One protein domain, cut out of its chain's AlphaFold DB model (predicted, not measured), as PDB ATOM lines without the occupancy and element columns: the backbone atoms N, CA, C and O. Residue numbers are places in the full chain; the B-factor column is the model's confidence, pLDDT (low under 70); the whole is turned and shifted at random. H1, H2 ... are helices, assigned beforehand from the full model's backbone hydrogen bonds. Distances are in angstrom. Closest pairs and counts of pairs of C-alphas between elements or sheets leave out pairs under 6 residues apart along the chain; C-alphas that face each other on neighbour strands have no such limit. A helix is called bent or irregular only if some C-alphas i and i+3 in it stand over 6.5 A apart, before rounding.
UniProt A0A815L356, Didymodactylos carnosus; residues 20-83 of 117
ATOM      1  N   THR A  20     108.708 -86.586 181.542       72.69
ATOM      2  CA  THR A  20     108.555 -86.691 182.995       72.69
ATOM      3  C   THR A  20     109.535 -85.723 183.637       72.69
ATOM      4  O   THR A  20     110.728 -86.013 183.714       72.69
ATOM      5  N   LYS A  21     109.029 -84.581 184.122       74.06
ATOM      6  CA  LYS A  21     109.819 -83.558 184.833       74.06
ATOM      7  C   LYS A  21     110.758 -84.160 185.868       74.06
ATOM      8  O   LYS A  21     111.932 -83.821 185.923       74.06
ATOM      9  N   GLN A  22     110.212 -85.075 186.670       74.56
ATOM     10  CA  GLN A  22     110.927 -85.726 187.759       74.56
ATOM     11  C   GLN A  22     112.143 -86.486 187.237       74.56
ATOM     12  O   GLN A  22     113.207 -86.347 187.816       74.56
ATOM     13  N   ALA A  23     112.021 -87.202 186.117       81.00
ATOM     14  CA  ALA A  23     113.142 -87.925 185.526       81.00
ATOM     15  C   ALA A  23     114.211 -86.972 184.971       81.00
ATOM     16  O   ALA A  23     115.399 -87.235 185.120       81.00
ATOM     17  N   ILE A  24     113.817 -85.858 184.347       81.31
ATOM     18  CA  ILE A  24     114.770 -84.872 183.810       81.31
ATOM     19  C   ILE A  24     115.543 -84.205 184.944       81.31
ATOM     20  O   ILE A  24     116.768 -84.145 184.901       81.31
ATOM     21  N   VAL A  25     114.828 -83.764 185.978       82.62
ATOM     22  CA  VAL A  25     115.439 -83.166 187.163       82.62
ATOM     23  C   VAL A  25     116.335 -84.199 187.847       82.62
ATOM     24  O   VAL A  25     117.513 -83.929 188.020       82.62
ATOM     25  N   GLN A  26     115.854 -85.414 188.134       83.31
ATOM     26  CA  GLN A  26     116.631 -86.470 188.809       83.31
ATOM     27  C   GLN A  26     117.920 -86.871 188.080       83.31
ATOM     28  O   GLN A  26     118.899 -87.224 188.733       83.31
ATOM     29  N   ASN A  27     117.939 -86.800 186.749       86.94
ATOM     30  CA  ASN A  27     119.108 -87.169 185.951       86.94
ATOM     31  C   ASN A  27     120.114 -86.023 185.747       86.94
ATOM     32  O   ASN A  27     121.175 -86.264 185.176       86.94
ATOM     33  N   ASN A  28     119.814 -84.798 186.194       89.06
ATOM     34  CA  ASN A  28     120.706 -83.646 186.062       89.06
ATOM     35  C   ASN A  28     120.970 -83.002 187.434       89.06
ATOM     36  O   ASN A  28     120.098 -82.350 188.012       89.06
ATOM     37  N   PHE A  29     122.186 -83.200 187.948       91.12
ATOM     38  CA  PHE A  29     122.602 -82.696 189.258       91.12
ATOM     39  C   PHE A  29     122.631 -81.162 189.308       91.12
ATOM     40  O   PHE A  29     122.076 -80.573 190.231       91.12
ATOM     41  N   ASP A  30     123.186 -80.517 188.283       91.25
ATOM     42  CA  ASP A  30     123.293 -79.055 188.223       91.25
ATOM     43  C   ASP A  30     121.905 -78.396 188.205       91.25
ATOM     44  O   ASP A  30     121.666 -77.385 188.865       91.25
ATOM     45  N   LEU A  31     120.954 -78.997 187.483       90.69
ATOM     46  CA  LEU A  31     119.566 -78.543 187.442       90.69
ATOM     47  C   LEU A  31     118.872 -78.707 188.801       90.69
ATOM     48  O   LEU A  31     118.136 -77.816 189.225       90.69
ATOM     49  N   GLN A  32     119.097 -79.827 189.494       89.88
ATOM     50  CA  GLN A  32     118.581 -80.028 190.852       89.88
ATOM     51  C   GLN A  32     119.112 -78.976 191.814       89.88
ATOM     52  O   GLN A  32     118.333 -78.394 192.568       89.88
ATOM     53  N   GLU A  33     120.421 -78.731 191.778       91.12
ATOM     54  CA  GLU A  33     121.064 -77.751 192.641       91.12
ATOM     55  C   GLU A  33     120.516 -76.348 192.371       91.12
ATOM     56  O   GLU A  33     120.107 -75.664 193.308       91.12
ATOM     57  N   ALA A  34     120.408 -75.951 191.100       89.56
ATOM     58  CA  ALA A  34     119.845 -74.661 190.720       89.56
ATOM     59  C   ALA A  34     118.407 -74.487 191.240       89.56
ATOM     60  O   ALA A  34     118.089 -73.473 191.863       89.56
ATOM     61  N   ILE A  35     117.543 -75.493 191.053       87.12
ATOM     62  CA  ILE A  35     116.162 -75.464 191.560       87.12
ATOM     63  C   ILE A  35     116.143 -75.370 193.090       87.12
ATOM     64  O   ILE A  35     115.354 -74.607 193.649       87.12
ATOM     65  N   LEU A  36     117.009 -76.115 193.781       87.75
ATOM     66  CA  LEU A  36     117.086 -76.112 195.241       87.75
ATOM     67  C   LEU A  36     117.559 -74.760 195.789       87.75
ATOM     68  O   LEU A  36     116.980 -74.258 196.751       87.75
ATOM     69  N   GLN A  37     118.576 -74.152 195.178       88.69
ATOM     70  CA  GLN A  37     119.085 -72.835 195.565       88.69
ATOM     71  C   GLN A  37     118.019 -71.747 195.391       88.69
ATOM     72  O   GLN A  37     117.840 -70.913 196.281       88.69
ATOM     73  N   ILE A  38     117.272 -71.781 194.282       86.38
ATOM     74  CA  ILE A  38     116.149 -70.863 194.041       86.38
ATOM     75  C   ILE A  38     115.061 -71.078 195.101       86.38
ATOM     76  O   ILE A  38     114.617 -70.116 195.725       86.38
ATOM     77  N   LYS A  39     114.688 -72.337 195.364       84.19
ATOM     78  CA  LYS A  39     113.648 -72.697 196.339       84.19
ATOM     79  C   LYS A  39     113.994 -72.266 197.764       84.19
ATOM     80  O   LYS A  39     113.120 -71.818 198.497       84.19
ATOM     81  N   ASN A  40     115.257 -72.402 198.154       85.44
ATOM     82  CA  ASN A  40     115.722 -72.061 199.497       85.44
ATOM     83  C   ASN A  40     116.028 -70.563 199.663       85.44
ATOM     84  O   ASN A  40     116.528 -70.158 200.709       85.44
ATOM     85  N   GLY A  41     115.756 -69.747 198.640       83.62
ATOM     86  CA  GLY A  41     115.951 -68.304 198.689       83.62
ATOM     87  C   GLY A  41     117.417 -67.867 198.700       83.62
ATOM     88  O   GLY A  41     117.714 -66.764 199.146       83.62
ATOM     89  N   PHE A  42     118.338 -68.700 198.198       85.06
ATOM     90  CA  PHE A  42     119.781 -68.412 198.196       85.06
ATOM     91  C   PHE A  42     120.117 -67.079 197.505       85.06
ATOM     92  O   PHE A  42     120.987 -66.342 197.962       85.06
ATOM     93  N   TYR A  43     119.411 -66.763 196.415       82.19
ATOM     94  CA  TYR A  43     119.613 -65.534 195.641       82.19
ATOM     95  C   TYR A  43     118.705 -64.382 196.087       82.19
ATOM     96  O   TYR A  43     119.097 -63.219 196.005       82.19
ATOM     97  N   SER A  44     117.486 -64.687 196.536       79.12
ATOM     98  CA  SER A  44     116.574 -63.722 197.151       79.12
ATOM     99  C   SER A  44     115.461 -64.448 197.908       79.12
ATOM    100  O   SER A  44     115.041 -65.532 197.503       79.12
ATOM    101  N   ASN A  45     114.929 -63.826 198.961       74.56
ATOM    102  CA  ASN A  45     113.908 -64.435 199.823       74.56
ATOM    103  C   ASN A  45     112.544 -64.681 199.135       74.56
ATOM    104  O   ASN A  45     111.707 -65.354 199.725       74.56
ATOM    105  N   ASN A  46     112.314 -64.171 197.915       67.00
ATOM    106  CA  ASN A  46     111.006 -64.181 197.234       67.00
ATOM    107  C   ASN A  46     111.030 -64.866 195.851       67.00
ATOM    108  O   ASN A  46     110.284 -64.488 194.953       67.00
ATOM    109  N   CYS A  47     111.883 -65.870 195.637       69.38
ATOM    110  CA  CYS A  47     111.920 -66.604 194.361       69.38
ATOM    111  C   CYS A  47     110.968 -67.818 194.289       69.38
ATOM    112  O   CYS A  47     111.135 -68.672 193.416       69.38
ATOM    113  N   THR A  48     109.981 -67.916 195.182       72.19
ATOM    114  CA  THR A  48     109.068 -69.070 195.270       72.19
ATOM    115  C   THR A  48     108.197 -69.238 194.028       72.19
ATOM    116  O   THR A  48     108.039 -70.368 193.571       72.19
ATOM    117  N   ASP A  49     107.756 -68.141 193.407       80.50
ATOM    118  CA  ASP A  49     106.857 -68.147 192.241       80.50
ATOM    119  C   ASP A  49     107.417 -68.958 191.060       80.50
ATOM    120  O   ASP A  49     106.686 -69.647 190.349       80.50
ATOM    121  N   LEU A  50     108.738 -68.916 190.845       78.19
ATOM    122  CA  LEU A  50     109.386 -69.674 189.774       78.19
ATOM    123  C   LEU A  50     109.410 -71.174 190.083       78.19
ATOM    124  O   LEU A  50     109.202 -71.998 189.194       78.19
ATOM    125  N   CYS A  51     109.666 -71.543 191.338       75.88
ATOM    126  CA  CYS A  51     109.635 -72.940 191.761       75.88
ATOM    127  C   CYS A  51     108.215 -73.507 191.700       75.88
ATOM    128  O   CYS A  51     108.042 -74.636 191.242       75.88
ATOM    129  N   GLU A  52     107.221 -72.718 192.107       78.44
ATOM    130  CA  GLU A  52     105.801 -73.047 191.980       78.44
ATOM    131  C   GLU A  52     105.425 -73.230 190.509       78.44
ATOM    132  O   GLU A  52     104.909 -74.278 190.140       78.44
ATOM    133  N   TYR A  53     105.817 -72.309 189.626       81.06
ATOM    134  CA  TYR A  53     105.603 -72.444 188.183       81.06
ATOM    135  C   TYR A  53     106.206 -73.738 187.602       81.06
ATOM    136  O   TYR A  53     105.559 -74.480 186.852       81.06
ATOM    137  N   LEU A  54     107.455 -74.048 187.965       75.56
ATOM    138  CA  LEU A  54     108.140 -75.258 187.505       75.56
ATOM    139  C   LEU A  54     107.514 -76.538 188.077       75.56
ATOM    140  O   LEU A  54     107.651 -77.601 187.460       75.56
ATOM    141  N   HIS A  55     106.809 -76.463 189.207       71.62
ATOM    142  CA  HIS A  55     106.144 -77.600 189.836       71.62
ATOM    143  C   HIS A  55     104.695 -77.761 189.350       71.62
ATOM    144  O   HIS A  55     104.391 -78.764 188.692       71.62
ATOM    145  N   ASP A  56     103.859 -76.748 189.567       69.19
ATOM    146  CA  ASP A  56     102.397 -76.786 189.463       69.19
ATOM    147  C   ASP A  56     101.903 -76.695 188.015       69.19
ATOM    148  O   ASP A  56     101.010 -77.435 187.601       69.19
ATOM    149  N   ASP A  57     102.552 -75.876 187.185       66.25
ATOM    150  CA  ASP A  57     102.058 -75.525 185.846       66.25
ATOM    151  C   ASP A  57     102.492 -76.513 184.749       66.25
ATOM    152  O   ASP A  57     102.536 -76.212 183.552       66.25
ATOM    153  N   ASN A  58     102.872 -77.725 185.157       68.12
ATOM    154  CA  ASN A  58     103.372 -78.774 184.273       68.12
ATOM    155  C   ASN A  58     104.549 -78.365 183.347       68.12
ATOM    156  O   ASN A  58     104.851 -79.107 182.418       68.12
ATOM    157  N   ASP A  59     105.296 -77.293 183.681       76.88
ATOM    158  CA  ASP A  59     106.387 -76.756 182.842       76.88
ATOM    159  C   ASP A  59     105.886 -76.574 181.404       76.88
ATOM    160  O   ASP A  59     106.388 -77.159 180.444       76.88
ATOM    161  N   LYS A  60     104.804 -75.800 181.272       77.06
ATOM    162  CA  LYS A  60     104.086 -75.578 180.013       77.06
ATOM    163  C   LYS A  60     104.995 -75.134 178.862       77.06
ATOM    164  O   LYS A  60     104.704 -75.449 177.709       77.06
ATOM    165  N   TYR A  61     106.065 -74.401 179.167       82.06
ATOM    166  CA  TYR A  61     107.042 -73.933 178.181       82.06
ATOM    167  C   TYR A  61     108.250 -74.860 178.009       82.06
ATOM    168  O   TYR A  61     109.135 -74.535 177.226       82.06
ATOM    169  N   MET A  62     108.264 -76.022 178.667       84.19
ATOM    170  CA  MET A  62     109.292 -77.057 178.529       84.19
ATOM    171  C   MET A  62     110.707 -76.571 178.894       84.19
ATOM    172  O   MET A  62     111.696 -77.037 178.328       84.19
ATOM    173  N   ILE A  63     110.812 -75.657 179.862       87.38
ATOM    174  CA  ILE A  63     112.073 -75.076 180.343       87.38
ATOM    175  C   ILE A  63     113.023 -76.180 180.808       87.38
ATOM    176  O   ILE A  63     114.199 -76.186 180.445       87.38
ATOM    177  N   LEU A  64     112.509 -77.147 181.575       87.38
ATOM    178  CA  LEU A  64     113.309 -78.261 182.081       87.38
ATOM    179  C   LEU A  64     113.762 -79.175 180.938       87.38
ATOM    180  O   LEU A  64     114.864 -79.712 180.985       87.38
ATOM    181  N   ALA A  65     112.935 -79.334 179.899       84.88
ATOM    182  CA  ALA A  65     113.272 -80.161 178.742       84.88
ATOM    183  C   ALA A  65     114.430 -79.571 177.929       84.88
ATOM    184  O   ALA A  65     115.299 -80.307 177.459       84.88
ATOM    185  N   ASP A  66     114.445 -78.247 177.773       89.88
ATOM    186  CA  ASP A  66     115.444 -77.554 176.966       89.88
ATOM    187  C   ASP A  66     116.722 -77.211 177.747       89.88
ATOM    188  O   ASP A  66     117.751 -76.965 177.108       89.88
ATOM    189  N   TYR A  67     116.690 -77.257 179.088       91.62
ATOM    190  CA  TYR A  67     117.788 -76.856 179.978       91.62
ATOM    191  C   TYR A  67     119.141 -77.461 179.587       91.62
ATOM    192  O   TYR A  67     120.097 -76.733 179.331       91.62
ATOM    193  N   GLU A  68     119.222 -78.786 179.465       91.31
ATOM    194  CA  GLU A  68     120.477 -79.474 179.140       91.31
ATOM    195  C   GLU A  68     121.030 -79.020 177.779       91.31
ATOM    196  O   GLU A  68     122.199 -78.660 177.634       91.31
ATOM    197  N   SER A  69     120.159 -78.962 176.767       93.12
ATOM    198  CA  SER A  69     120.550 -78.533 175.421       93.12
ATOM    199  C   SER A  69     120.994 -77.066 175.386       93.12
ATOM    200  O   SER A  69     121.869 -76.700 174.593       93.12
ATOM    201  N   TYR A  70     120.412 -76.236 176.255       95.38
ATOM    202  CA  TYR A  70     120.791 -74.847 176.442       95.38
ATOM    203  C   TYR A  70     122.187 -74.738 177.061       95.38
ATOM    204  O   TYR A  70     123.036 -74.069 176.472       95.38
ATOM    205  N   ILE A  71     122.464 -75.441 178.166       95.88
ATOM    206  CA  ILE A  71     123.779 -75.434 178.835       95.88
ATOM    207  C   ILE A  71     124.885 -75.892 177.878       95.88
ATOM    208  O   ILE A  71     125.856 -75.164 177.657       95.88
ATOM    209  N   GLN A  72     124.696 -77.025 177.198       95.56
ATOM    210  CA  GLN A  72     125.658 -77.530 176.209       95.56
ATOM    211  C   GLN A  72     125.895 -76.545 175.057       95.56
ATOM    212  O   GLN A  72     126.984 -76.461 174.482       95.56
ATOM    213  N   THR A  73     124.859 -75.806 174.660       97.81
ATOM    214  CA  THR A  73     124.976 -74.809 173.596       97.81
ATOM    215  C   THR A  73     125.684 -73.552 174.084       97.81
ATOM    216  O   THR A  73     126.520 -73.017 173.355       97.81
ATOM    217  N   GLN A  74     125.421 -73.115 175.314       97.69
ATOM    218  CA  GLN A  74     126.140 -72.013 175.949       97.69
ATOM    219  C   GLN A  74     127.626 -72.316 176.124       97.69
ATOM    220  O   GLN A  74     128.467 -71.434 175.936       97.69
ATOM    221  N   GLU A  75     127.987 -73.571 176.385       97.50
ATOM    222  CA  GLU A  75     129.390 -73.963 176.418       97.50
ATOM    223  C   GLU A  75     130.053 -73.797 175.041       97.50
ATOM    224  O   GLU A  75     131.122 -73.192 174.934       97.50
ATOM    225  N   LYS A  76     129.387 -74.215 173.956       97.69
ATOM    226  CA  LYS A  76     129.877 -73.996 172.578       97.69
ATOM    227  C   LYS A  76     130.020 -72.509 172.245       97.69
ATOM    228  O   LYS A  76     130.965 -72.127 171.552       97.69
ATOM    229  N   VAL A  77     129.095 -71.671 172.721       97.75
ATOM    230  CA  VAL A  77     129.187 -70.206 172.591       97.75
ATOM    231  C   VAL A  77     130.436 -69.703 173.308       97.75
ATOM    232  O   VAL A  77     131.248 -69.014 172.693       97.75
ATOM    233  N   SER A  78     130.629 -70.106 174.563       97.75
ATOM    234  CA  SER A  78     131.765 -69.707 175.399       97.75
ATOM    235  C   SER A  78     133.105 -70.137 174.802       97.75
ATOM    236  O   SER A  78     134.063 -69.366 174.791       97.75
ATOM    237  N   GLN A  79     133.179 -71.351 174.251       97.88
ATOM    238  CA  GLN A  79     134.364 -71.857 173.561       97.88
ATOM    239  C   GLN A  79     134.661 -71.062 172.284       97.88
ATOM    240  O   GLN A  79     135.804 -70.662 172.067       97.88
ATOM    241  N   LEU A  80     133.648 -70.782 171.455       97.81
ATOM    242  CA  LEU A  80     133.839 -69.993 170.237       97.81
ATOM    243  C   LEU A  80     134.240 -68.548 170.550       97.81
ATOM    244  O   LEU A  80     135.063 -67.980 169.836       97.81
ATOM    245  N   PHE A  81     133.669 -67.955 171.596       97.12
ATOM    246  CA  PHE A  81     133.940 -66.571 171.979       97.12
ATOM    247  C   PHE A  81     135.420 -66.338 172.328       97.12
ATOM    248  O   PHE A  81     135.956 -65.266 172.060       97.12
ATOM    249  N   LYS A  82     136.121 -67.372 172.820       98.19
ATOM    250  CA  LYS A  82     137.578 -67.349 173.043       98.19
ATOM    251  C   LYS A  82     138.402 -67.249 171.750       98.19
ATOM    252  O   LYS A  82     139.604 -67.018 171.828       98.19
ATOM    253  N   ASN A  83     137.790 -67.412 170.574       98.12
ATOM    254  CA  ASN A  83     138.418 -67.226 169.267       98.12
ATOM    255  C   ASN A  83     137.792 -66.015 168.537       98.12
ATOM    256  O   ASN A  83     136.831 -66.177 167.775       98.12
TER     257      ASN A  83
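What this domain is: This is residues 20 to 83 of the 117 residues of a protein of Didymodactylos carnosus (UniProt A0A815L356). A small head of three short helices, H1, H2 and H3, each set steeply to the one before it, bears a long arm made by the fourth helix, H4. H4 begins within the head, where its residues 64 to 65 touch H1, and residues 69 to 83 stick out, of which 69 to 81 belong to H4. The printed part has 64 residues with four named helices, H1, H2, H3 and H4 along the chain, and no named strand; its class is all helix. It is loose, with a radius of gyration of the C-alphas of 13.6 A, and the arm makes much of the longest of its three spans, 41 by 28 by 20 A.

How they stand to each other: H1, residues 21 to 26, and H2, residues 29 to 39, touch only at the corner by their tight link, and only just, with 3 pairs of C-alphas within 8 A; the closest are those of Val 25 and Gln 32, 5.8 A apart. They run opposite ways at a steep tilt of 68 degrees, only just short of about perpendicular. H2 and H3, residues 48 to 56, touch, their closest C-alphas being those of Lys 39 and Thr 48, 5.9 A apart. They run opposite ways at a steep tilt of 55 degrees. H1 and H3 are apart. H4, residues 63 to 81, touches H1 with residues 64 to 65 alone; the closest C-alphas are those of Lys 21 and Leu 64, 6.9 A apart. H1 and H4 run the same way at a steep tilt of 54 degrees. H2 and H4 are close but not clearly touching, with the C-alphas of Leu 31 and Tyr 67 closest at 7.9 A. H3 and H4 are only just apart, the closest C-alphas being 8.1 A from each other. In H1, H2 and H3 every O i to N i+4 pair is within hydrogen-bond range; in H4, 13 of 15 are.

Where its parts are: H1 begins with C-alpha 21 at (109.819, -83.558, 184.833) and is 8.4 A long from first to last C-alpha. H2 is 15.2 A long and H3 11.7 A; H3 begins with C-alpha 48 at (109.068, -69.070, 195.270). H4 is 24.9 A long and ends with C-alpha 81 at (133.940, -66.571, 171.979). It is irregular, with C-alphas 65 and 68 being 7.2 A apart, and has a kink of 34 degrees near residue 70.

The domain as a whole: The two C-alphas farthest apart are those of Asp 56 and Asn 83, at 42.4 A. Without residues 69 to 83, which stand free, the body has 49 residues and spans 28 by 22 by 14 A. The printed part has no cut, and no link is long: H2 to H3 and H3 to H4 are short. The mean pLDDT of the printed part is 85.2, and the model's confidence is under 70 at residues 46 to 47 and 56 to 58.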